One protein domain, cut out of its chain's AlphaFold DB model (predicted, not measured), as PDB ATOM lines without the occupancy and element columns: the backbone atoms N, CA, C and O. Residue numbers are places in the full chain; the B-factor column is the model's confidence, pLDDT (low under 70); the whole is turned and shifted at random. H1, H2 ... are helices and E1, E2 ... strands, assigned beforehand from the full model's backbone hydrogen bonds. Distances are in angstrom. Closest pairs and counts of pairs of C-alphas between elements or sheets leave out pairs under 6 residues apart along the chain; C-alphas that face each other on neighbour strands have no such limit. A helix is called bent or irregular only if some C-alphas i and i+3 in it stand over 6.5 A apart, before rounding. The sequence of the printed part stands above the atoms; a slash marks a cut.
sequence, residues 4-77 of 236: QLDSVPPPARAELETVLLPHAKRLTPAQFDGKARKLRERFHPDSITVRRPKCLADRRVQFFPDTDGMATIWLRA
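AT A GLANCE: This is residues 4 to 77 of the 236 residues of an uncharacterized protein of Cryobacterium sp. HLT2-23 (UniProt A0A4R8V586). Picture an open U: a two-strand hairpin, E1 and E2, makes one arm, a helical hairpin, H1 and H2, makes the other, and the shorter helix H3 bridges them at the base. The gap between the arms is open but for the first printed residues, 4 to 9, which reach into it from the start of H1, and the two hairpins have no contact. The printed part has 74 residues, with three named helices and two named strands in the order H1, H2, H3, E1, E2; the sheet's order is E1 - E2, antiparallel, and the class is mixed, helices and strands. The whole is only just loose, close to extended, with a radius of gyration of the C-alphas of 16.6 A, and its outline is elongated, 46 by 30 by 20 A.

HOW THE PARTS SIT: Begin at the sheet, where E1, residues 60 to 65, and E2, residues 71 to 76, form an antiparallel hairpin with 167 degrees between their directions. Look there for N 62 and O 74, 2.8 A apart, and N 60 and O 76, 2.9 A apart, both within hydrogen-bond range. Going back along the chain, a tight link of 2 residues leads to H3, residues 48 to 57, which touches no helix. H3 is close to but not clearly touching H2, residues 29 to 43; their closest C-alphas, those of Glu 41 and Ile 48, are 7.6 A apart, and their lines stand about perpendicular, at 84 degrees. H2 touches H1, residues 10 to 24, and their closest C-alphas, those of Ala 12 and Phe 43, are 6.1 A apart. These two form a helical hairpin, running opposite ways at a shallow tilt of 33 degrees, only just short of steep. H1 and H2 are both apart from E1 and E2. O i to N i+4 pairs are within hydrogen-bond range for 6 of 11 in H1, 10 of 11 in H2 and 4 of 6 in H3.

IN THESE COORDINATES: Find C-alpha 60 at (102.355, 72.208, 143.973); from there E1 runs 16.4 A to C-alpha 65. E2 runs 16.6 A from C-alpha 71 to C-alpha 76 at (97.979, 72.677, 141.243). H3 measures 14.4 A and is neither bent nor irregular, but only just: C-alphas 50 and 53 are 6.4 A apart. H2 measures 20.5 A. H1 starts at C-alpha 10, (97.858, 54.350, 128.988), and measures 20.3 A; it is only just irregular, with C-alphas 19 and 22 6.7 A apart.

THE WHOLE: The two C-alphas farthest apart, those of Pro 22 and Gly 69, are 46.3 A apart. Residues 47 to 54, of which 48 to 54 belong to H3, stand free. The printed part has no cut, and its four links between named elements are tight. The mean pLDDT of the printed part is 78.0; look for values under 70 at residues 4 to 7, 48, 67 and 71.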
ATOM      1  N   GLN A   4      90.752  65.270 129.355       62.59
ATOM      2  CA  GLN A   4      90.105  64.063 129.875       62.59
ATOM      3  C   GLN A   4      90.947  62.785 129.729       62.59
ATOM      4  O   GLN A   4      90.820  61.889 130.564       62.59
ATOM      5  N   LEU A   5      91.782  62.681 128.690       60.78
ATOM      6  CA  LEU A   5      92.604  61.496 128.419       60.78
ATOM      7  C   LEU A   5      93.892  61.491 129.247       60.78
ATOM      8  O   LEU A   5      94.373  60.415 129.602       60.78
ATOM      9  N   ASP A   6      94.411  62.665 129.608       63.56
ATOM     10  CA  ASP A   6      95.666  62.798 130.357       63.56
ATOM     11  C   ASP A   6      95.564  62.248 131.781       63.56
ATOM     12  O   ASP A   6      96.546  61.768 132.343       63.56
ATOM     13  N   SER A   7      94.348  62.222 132.323       65.38
ATOM     14  CA  SER A   7      94.047  61.658 133.640       65.38
ATOM     15  C   SER A   7      93.849  60.134 133.667       65.38
ATOM     16  O   SER A   7      93.650  59.586 134.746       65.38
ATOM     17  N   VAL A   8      93.888  59.436 132.521       70.94
ATOM     18  CA  VAL A   8      93.673  57.976 132.432       70.94
ATOM     19  C   VAL A   8      94.990  57.253 132.100       70.94
ATOM     20  O   VAL A   8      95.697  57.691 131.179       70.94
ATOM     21  N   PRO A   9      95.326  56.138 132.793       74.62
ATOM     22  CA  PRO A   9      96.513  55.340 132.488       74.62
ATOM     23  C   PRO A   9      96.537  54.842 131.031       74.62
ATOM     24  O   PRO A   9      95.473  54.546 130.481       74.62
ATOM     25  N   PRO A  10      97.723  54.684 130.410       73.88
ATOM     26  CA  PRO A  10      97.858  54.350 128.988       73.88
ATOM     27  C   PRO A  10      97.006  53.173 128.472       73.88
ATOM     28  O   PRO A  10      96.376  53.350 127.429       73.88
ATOM     29  N   PRO A  11      96.896  52.014 129.163       74.06
ATOM     30  CA  PRO A  11      96.077  50.907 128.656       74.06
ATOM     31  C   PRO A  11      94.575  51.237 128.636       74.06
ATOM     32  O   PRO A  11      93.897  50.978 127.647       74.06
ATOM     33  N   ALA A  12      94.060  51.906 129.672       76.44
ATOM     34  CA  ALA A  12      92.654  52.315 129.746       76.44
ATOM     35  C   ALA A  12      92.318  53.493 128.806       76.44
ATOM     36  O   ALA A  12      91.163  53.690 128.421       76.44
ATOM     37  N   ARG A  13      93.328  54.276 128.402       79.56
ATOM     38  CA  ARG A  13      93.177  55.390 127.455       79.56
ATOM     39  C   ARG A  13      92.797  54.904 126.057       79.56
ATOM     40  O   ARG A  13      91.910  55.497 125.451       79.56
ATOM     41  N   ALA A  14      93.424  53.830 125.573       82.19
ATOM     42  CA  ALA A  14      93.164  53.280 124.240       82.19
ATOM     43  C   ALA A  14      91.731  52.730 124.106       82.19
ATOM     44  O   ALA A  14      91.057  52.948 123.095       82.19
ATOM     45  N   GLU A  15      91.224  52.078 125.153       80.75
ATOM     46  CA  GLU A  15      89.842  51.589 125.197       80.75
ATOM     47  C   GLU A  15      88.837  52.745 125.246       80.75
ATOM     48  O   GLU A  15      87.865  52.772 124.485       80.75
ATOM     49  N   LEU A  16      89.101  53.747 126.092       82.12
ATOM     50  CA  LEU A  16      88.286  54.957 126.178       82.12
ATOM     51  C   LEU A  16      88.230  55.692 124.833       82.12
ATOM     52  O   LEU A  16      87.147  56.076 124.395       82.12
ATOM     53  N   GLU A  17      89.371  55.880 124.174       83.94
ATOM     54  CA  GLU A  17      89.468  56.546 122.874       83.94
ATOM     55  C   GLU A  17      88.674  55.802 121.795       83.94
ATOM     56  O   GLU A  17      87.874  56.421 121.088       83.94
ATOM     57  N   THR A  18      88.798  54.474 121.741       87.44
ATOM     58  CA  THR A  18      88.028  53.617 120.825       87.44
ATOM     59  C   THR A  18      86.518  53.834 120.968       87.44
ATOM     60  O   THR A  18      85.798  53.942 119.974       87.44
ATOM     61  N   VAL A  19      86.024  53.960 122.203       87.00
ATOM     62  CA  VAL A  19      84.601  54.209 122.485       87.00
ATOM     63  C   VAL A  19      84.209  55.669 122.226       87.00
ATOM     64  O   VAL A  19      83.071  55.959 121.847       87.00
ATOM     65  N   LEU A  20      85.128  56.612 122.430       86.56
ATOM     66  CA  LEU A  20      84.854  58.043 122.366       86.56
ATOM     67  C   LEU A  20      84.866  58.588 120.928       86.56
ATOM     68  O   LEU A  20      83.983  59.372 120.570       86.56
ATOM     69  N   LEU A  21      85.821  58.166 120.093       89.12
ATOM     70  CA  LEU A  21      86.039  58.694 118.738       89.12
ATOM     71  C   LEU A  21      84.799  58.646 117.822       89.12
ATOM     72  O   LEU A  21      84.531  59.646 117.147       89.12
ATOM     73  N   PRO A  22      83.966  57.585 117.814       91.56
ATOM     74  CA  PRO A  22      82.737  57.565 117.016       91.56
ATOM     75  C   PRO A  22      81.740  58.679 117.375       91.56
ATOM     76  O   PRO A  22      80.921  59.080 116.546       91.56
ATOM     77  N   HIS A  23      81.792  59.198 118.605       85.81
ATOM     78  CA  HIS A  23      80.922  60.282 119.061       85.81
ATOM     79  C   HIS A  23      81.423  61.672 118.663       85.81
ATOM     80  O   HIS A  23      80.608  62.592 118.594       85.81
ATOM     81  N   ALA A  24      82.710  61.827 118.339       86.38
ATOM     82  CA  ALA A  24      83.294  63.114 117.955       86.38
ATOM     83  C   ALA A  24      82.657  63.686 116.681       86.38
ATOM     84  O   ALA A  24      82.448  64.888 116.573       86.38
ATOM     85  N   LYS A  25      82.274  62.817 115.736       87.69
ATOM     86  CA  LYS A  25      81.635  63.221 114.471       87.69
ATOM     87  C   LYS A  25      80.159  63.615 114.614       87.69
ATOM     88  O   LYS A  25      79.571  64.098 113.656       87.69
ATOM     89  N   ARG A  26      79.534  63.338 115.766       90.44
ATOM     90  CA  ARG A  26      78.075  63.457 115.964       90.44
ATOM     91  C   ARG A  26      77.677  64.454 117.048       90.44
ATOM     92  O   ARG A  26      76.532  64.889 117.064       90.44
ATOM     93  N   LEU A  27      78.576  64.761 117.980       88.62
ATOM     94  CA  LEU A  27      78.292  65.609 119.134       88.62
ATOM     95  C   LEU A  27      78.918  66.988 118.972       88.62
ATOM     96  O   LEU A  27      79.998  67.133 118.405       88.62
ATOM     97  N   THR A  28      78.264  67.999 119.543       89.81
ATOM     98  CA  THR A  28      78.896  69.312 119.711       89.81
ATOM     99  C   THR A  28      80.059  69.215 120.706       89.81
ATOM    100  O   THR A  28      80.064  68.309 121.545       89.81
ATOM    101  N   PRO A  29      81.018  70.160 120.700       81.94
ATOM    102  CA  PRO A  29      82.161  70.124 121.617       81.94
ATOM    103  C   PRO A  29      81.772  69.977 123.098       81.94
ATOM    104  O   PRO A  29      82.354  69.165 123.810       81.94
ATOM    105  N   ALA A  30      80.730  70.682 123.555       79.12
ATOM    106  CA  ALA A  30      80.262  70.603 124.942       79.12
ATOM    107  C   ALA A  30      79.606  69.250 125.282       79.12
ATOM    108  O   ALA A  30      79.809  68.698 126.363       79.12
ATOM    109  N   GLN A  31      78.817  68.691 124.356       78.19
ATOM    110  CA  GLN A  31      78.210  67.367 124.530       78.19
ATOM    111  C   GLN A  31      79.270  66.264 124.515       78.19
ATOM    112  O   GLN A  31      79.181  65.305 125.284       78.19
ATOM    113  N   PHE A  32      80.271  66.414 123.651       83.25
ATOM    114  CA  PHE A  32      81.404  65.515 123.547       83.25
ATOM    115  C   PHE A  32      82.245  65.527 124.826       83.25
ATOM    116  O   PHE A  32      82.498  64.458 125.375       83.25
ATOM    117  N   ASP A  33      82.574  66.702 125.369       75.62
ATOM    118  CA  ASP A  33      83.292  66.828 126.646       75.62
ATOM    119  C   ASP A  33      82.492  66.230 127.817       75.62
ATOM    120  O   ASP A  33      82.999  65.423 128.600       75.62
ATOM    121  N   GLY A  34      81.185  66.507 127.878       77.25
ATOM    122  CA  GLY A  34      80.296  65.889 128.860       77.25
ATOM    123  C   GLY A  34      80.273  64.358 128.775       77.25
ATOM    124  O   GLY A  34      80.225  63.682 129.809       77.25
ATOM    125  N   LYS A  35      80.333  63.798 127.561       79.75
ATOM    126  CA  LYS A  35      80.390  62.349 127.332       79.75
ATOM    127  C   LYS A  35      81.761  61.765 127.668       79.75
ATOM    128  O   LYS A  35      81.812  60.729 128.329       79.75
ATOM    129  N   ALA A  36      82.840  62.445 127.287       80.62
ATOM    130  CA  ALA A  36      84.214  62.078 127.616       80.62
ATOM    131  C   ALA A  36      84.411  61.991 129.129       80.62
ATOM    132  O   ALA A  36      84.872  60.970 129.630       80.62
ATOM    133  N   ARG A  37      83.941  62.996 129.874       80.31
ATOM    134  CA  ARG A  37      83.986  63.014 131.341       80.31
ATOM    135  C   ARG A  37      83.263  61.822 131.974       80.31
ATOM    136  O   ARG A  37      83.786  61.224 132.906       80.31
ATOM    137  N   LYS A  38      82.070  61.464 131.483       80.31
ATOM    138  CA  LYS A  38      81.306  60.312 132.002       80.31
ATOM    139  C   LYS A  38      81.991  58.982 131.700       80.31
ATOM    140  O   LYS A  38      82.043  58.119 132.569       80.31
ATOM    141  N   LEU A  39      82.486  58.809 130.476       80.25
ATOM    142  CA  LEU A  39      83.170  57.579 130.080       80.25
ATOM    143  C   LEU A  39      84.497  57.425 130.824       80.25
ATOM    144  O   LEU A  39      84.775  56.344 131.323       80.25
ATOM    145  N   ARG A  40      85.252  58.509 131.014       82.50
ATOM    146  CA  ARG A  40      86.468  58.518 131.831       82.50
ATOM    147  C   ARG A  40      86.239  57.914 133.218       82.50
ATOM    148  O   ARG A  40      87.015  57.064 133.618       82.50
ATOM    149  N   GLU A  41      85.172  58.285 133.932       79.44
ATOM    150  CA  GLU A  41      84.877  57.692 135.252       79.44
ATOM    151  C   GLU A  41      84.650  56.179 135.213       79.44
ATOM    152  O   GLU A  41      84.943  55.496 136.185       79.44
ATOM    153  N   ARG A  42      84.128  55.655 134.101       76.94
ATOM    154  CA  ARG A  42      83.863  54.224 133.929       76.94
ATOM    155  C   ARG A  42      85.120  53.432 133.566       76.94
ATOM    156  O   ARG A  42      85.219  52.274 133.946       76.94
ATOM    157  N   PHE A  43      86.031  54.043 132.810       72.06
ATOM    158  CA  PHE A  43      87.267  53.412 132.334       72.06
ATOM    159  C   PHE A  43      88.474  53.676 133.247       72.06
ATOM    160  O   PHE A  43      89.521  53.061 133.074       72.06
ATOM    161  N   HIS A  44      88.365  54.585 134.220       71.88
ATOM    162  CA  HIS A  44      89.445  54.836 135.167       71.88
ATOM    163  C   HIS A  44      89.547  53.675 136.180       71.88
ATOM    164  O   HIS A  44      88.540  53.347 136.806       71.88
ATOM    165  N   PRO A  45      90.733  53.056 136.373       75.44
ATOM    166  CA  PRO A  45      90.879  51.875 137.234       75.44
ATOM    167  C   PRO A  45      90.682  52.194 138.723       75.44
ATOM    168  O   PRO A  45      90.105  51.399 139.459       75.44
ATOM    169  N   ASP A  46      91.111  53.383 139.155       75.38
ATOM    170  CA  ASP A  46      90.869  53.881 140.511       75.38
ATOM    171  C   ASP A  46      89.570  54.704 140.556       75.38
ATOM    172  O   ASP A  46      89.322  55.545 139.691       75.38
ATOM    173  N   SER A  47      88.763  54.553 141.606       75.06
ATOM    174  CA  SER A  47      87.598  55.427 141.806       75.06
ATOM    175  C   SER A  47      88.007  56.882 142.096       75.06
ATOM    176  O   SER A  47      89.122  57.159 142.556       75.06
ATOM    177  N   ILE A  48      87.081  57.834 141.904       68.44
ATOM    178  CA  ILE A  48      87.285  59.247 142.288       68.44
ATOM    179  C   ILE A  48      87.735  59.395 143.753       68.44
ATOM    180  O   ILE A  48      88.577  60.242 144.056       68.44
ATOM    181  N   THR A  49      87.230  58.541 144.644       71.19
ATOM    182  CA  THR A  49      87.562  58.537 146.074       71.19
ATOM    183  C   THR A  49      89.008  58.115 146.330       71.19
ATOM    184  O   THR A  49      89.638  58.657 147.229       71.19
ATOM    185  N   VAL A  50      89.559  57.199 145.524       75.69
ATOM    186  CA  VAL A  50      90.951  56.723 145.647       75.69
ATOM    187  C   VAL A  50      91.943  57.715 145.040       75.69
ATOM    188  O   VAL A  50      93.010  57.955 145.607       75.69
ATOM    189  N   ARG A  51      91.603  58.337 143.906       77.69
ATOM    190  CA  ARG A  51      92.509  59.290 143.240       77.69
ATOM    191  C   ARG A  51      92.553  60.659 143.916       77.69
ATOM    192  O   ARG A  51      93.581  61.319 143.863       77.69
ATOM    193  N   ARG A  52      91.473  61.094 144.577       77.50
ATOM    194  CA  ARG A  52      91.414  62.418 145.216       77.50
ATOM    195  C   ARG A  52      92.515  62.620 146.277       77.50
ATOM    196  O   ARG A  52      93.200  63.632 146.175       77.50
ATOM    197  N   PRO A  53      92.772  61.687 147.216       75.88
ATOM    198  CA  PRO A  53      93.915  61.769 148.129       75.88
ATOM    199  C   PRO A  53      95.274  61.848 147.421       75.88
ATOM    200  O   PRO A  53      96.103  62.666 147.807       75.88
ATOM    201  N   LYS A  54      95.489  61.060 146.353       73.12
ATOM    202  CA  LYS A  54      96.723  61.117 145.545       73.12
ATOM    203  C   LYS A  54      96.895  62.500 144.895       73.12
ATOM    204  O   LYS A  54      97.939  63.120 145.037       73.12
ATOM    205  N   CYS A  55      95.841  63.038 144.277       73.25
ATOM    206  CA  CYS A  55      95.873  64.376 143.678       73.25
ATOM    207  C   CYS A  55      96.085  65.500 144.706       73.25
ATOM    208  O   CYS A  55      96.710  66.504 144.376       73.25
ATOM    209  N   LEU A  56      95.569  65.348 145.933       76.62
ATOM    210  CA  LEU A  56      95.809  66.291 147.031       76.62
ATOM    211  C   LEU A  56      97.272  66.273 147.489       76.62
ATOM    212  O   LEU A  56      97.814  67.327 147.817       76.62
ATOM    213  N   ALA A  57      97.910  65.099 147.499       76.56
ATOM    214  CA  ALA A  57      99.332  64.969 147.810       76.56
ATOM    215  C   ALA A  57     100.224  65.625 146.737       76.56
ATOM    216  O   ALA A  57     101.248  66.210 147.077       76.56
ATOM    217  N   ASP A  58      99.789  65.623 145.473       76.69
ATOM    218  CA  ASP A  58     100.498  66.228 144.331       76.69
ATOM    219  C   ASP A  58     100.344  67.758 144.211       76.69
ATOM    220  O   ASP A  58     100.746  68.354 143.199       76.69
ATOM    221  N   ARG A  59      99.737  68.420 145.206       80.19
ATOM    222  CA  ARG A  59      99.578  69.879 145.209       80.19
ATOM    223  C   ARG A  59     100.940  70.566 145.123       80.19
ATOM    224  O   ARG A  59     101.863  70.246 145.870       80.19
ATOM    225  N   ARG A  60     101.080  71.520 144.206       81.44
ATOM    226  CA  ARG A  60     102.355  72.208 143.973       81.44
ATOM    227  C   ARG A  60     102.169  73.599 143.395       81.44
ATOM    228  O   ARG A  60     101.247  73.835 142.616       81.44
ATOM    229  N   VAL A  61     103.106  74.475 143.731       78.50
ATOM    230  CA  VAL A  61     103.314  75.768 143.080       78.50
ATOM    231  C   VAL A  61     104.600  75.669 142.269       78.50
ATOM    232  O   VAL A  61     105.624  75.238 142.791       78.50
ATOM    233  N   GLN A  62     104.548  76.031 140.993       74.75
ATOM    234  CA  GLN A  62     105.702  76.099 140.106       74.75
ATOM    235  C   GLN A  62     105.867  77.539 139.630       74.75
ATOM    236  O   GLN A  62     104.891  78.180 139.248       74.75
ATOM    237  N   PHE A  63     107.096  78.037 139.674       81.00
ATOM    238  CA  PHE A  63     107.456  79.380 139.241       81.00
ATOM    239  C   PHE A  63     108.339  79.275 138.000       81.00
ATOM    240  O   PHE A  63     109.357  78.584 138.029       81.00
ATOM    241  N   PHE A  64     107.936  79.944 136.926       76.31
ATOM    242  CA  PHE A  64     108.641  79.970 135.650       76.31
ATOM    243  C   PHE A  64     109.010  81.419 135.334       76.31
ATOM    244  O   PHE A  64     108.128  82.176 134.935       76.31
ATOM    245  N   PRO A  65     110.263  81.840 135.578       73.94
ATOM    246  CA  PRO A  65     110.715  83.160 135.168       73.94
ATOM    247  C   PRO A  65     110.847  83.211 133.645       73.94
ATOM    248  O   PRO A  65     111.434  82.315 133.036       73.94
ATOM    249  N   ASP A  66     110.321  84.274 133.054       80.12
ATOM    250  CA  ASP A  66     110.366  84.542 131.625       80.12
ATOM    251  C   ASP A  66     111.535  85.490 131.296       80.12
ATOM    252  O   ASP A  66     112.081  86.192 132.154       80.12
ATOM    253  N   THR A  67     111.968  85.499 130.036       67.25
ATOM    254  CA  THR A  67     113.153  86.256 129.589       67.25
ATOM    255  C   THR A  67     112.932  87.765 129.483       67.25
ATOM    256  O   THR A  67     113.901  88.515 129.394       67.25
ATOM    257  N   ASP A  68     111.686  88.226 129.512       79.88
ATOM    258  CA  ASP A  68     111.292  89.638 129.470       79.88
ATOM    259  C   ASP A  68     111.180  90.280 130.867       79.88
ATOM    260  O   ASP A  68     110.764  91.434 130.994       79.88
ATOM    261  N   GLY A  69     111.566  89.551 131.920       72.56
ATOM    262  CA  GLY A  69     111.436  89.987 133.309       72.56
ATOM    263  C   GLY A  69     110.059  89.715 133.917       72.56
ATOM    264  O   GLY A  69     109.819  90.106 135.062       72.56
ATOM    265  N   MET A  70     109.163  89.040 133.190       83.75
ATOM    266  CA  MET A  70     107.918  88.504 133.734       83.75
ATOM    267  C   MET A  70     108.143  87.117 134.344       83.75
ATOM    268  O   MET A  70     109.227  86.539 134.268       83.75
ATOM    269  N   ALA A  71     107.126  86.586 135.017       66.81
ATOM    270  CA  ALA A  71     107.138  85.207 135.470       66.81
ATOM    271  C   ALA A  71     105.722  84.643 135.523       66.81
ATOM    272  O   ALA A  71     104.766  85.328 135.899       66.81
ATOM    273  N   THR A  72     105.609  83.356 135.223       75.75
ATOM    274  CA  THR A  72     104.362  82.609 135.298       75.75
ATOM    275  C   THR A  72     104.358  81.715 136.538       75.75
ATOM    276  O   THR A  72     105.254  80.895 136.740       75.75
ATOM    277  N   ILE A  73     103.315  81.832 137.365       74.75
ATOM    278  CA  ILE A  73     103.071  80.923 138.492       74.75
ATOM    279  C   ILE A  73     102.001  79.907 138.094       74.75
ATOM    280  O   ILE A  73     100.881  80.273 137.747       74.75
ATOM    281  N   TRP A  74     102.336  78.624 138.186       79.94
ATOM    282  CA  TRP A  74     101.405  77.508 138.042       79.94
ATOM    283  C   TRP A  74     101.067  76.934 139.408       79.94
ATOM    284  O   TRP A  74     101.956  76.530 140.151       79.94
ATOM    285  N   LEU A  75      99.779  76.843 139.719       79.94
ATOM    286  CA  LEU A  75      99.284  76.259 140.959       79.94
ATOM    287  C   LEU A  75      98.412  75.044 140.641       79.94
ATOM    288  O   LEU A  75      97.424  75.138 139.915       79.94
ATOM    289  N   ARG A  76      98.784  73.897 141.206       78.06
ATOM    290  CA  ARG A  76      97.979  72.677 141.243       78.06
ATOM    291  C   ARG A  76      97.504  72.487 142.675       78.06
ATOM    292  O   ARG A  76      98.331  72.277 143.556       78.06
ATOM    293  N   ALA A  77      96.198  72.543 142.894       77.50
ATOM    294  CA  ALA A  77      95.586  72.295 144.196       77.50
ATOM    295  C   ALA A  77      94.184  71.691 144.022       77.50
ATOM    296  O   ALA A  77      93.785  71.355 142.900       77.50
TER     297      ALA A  77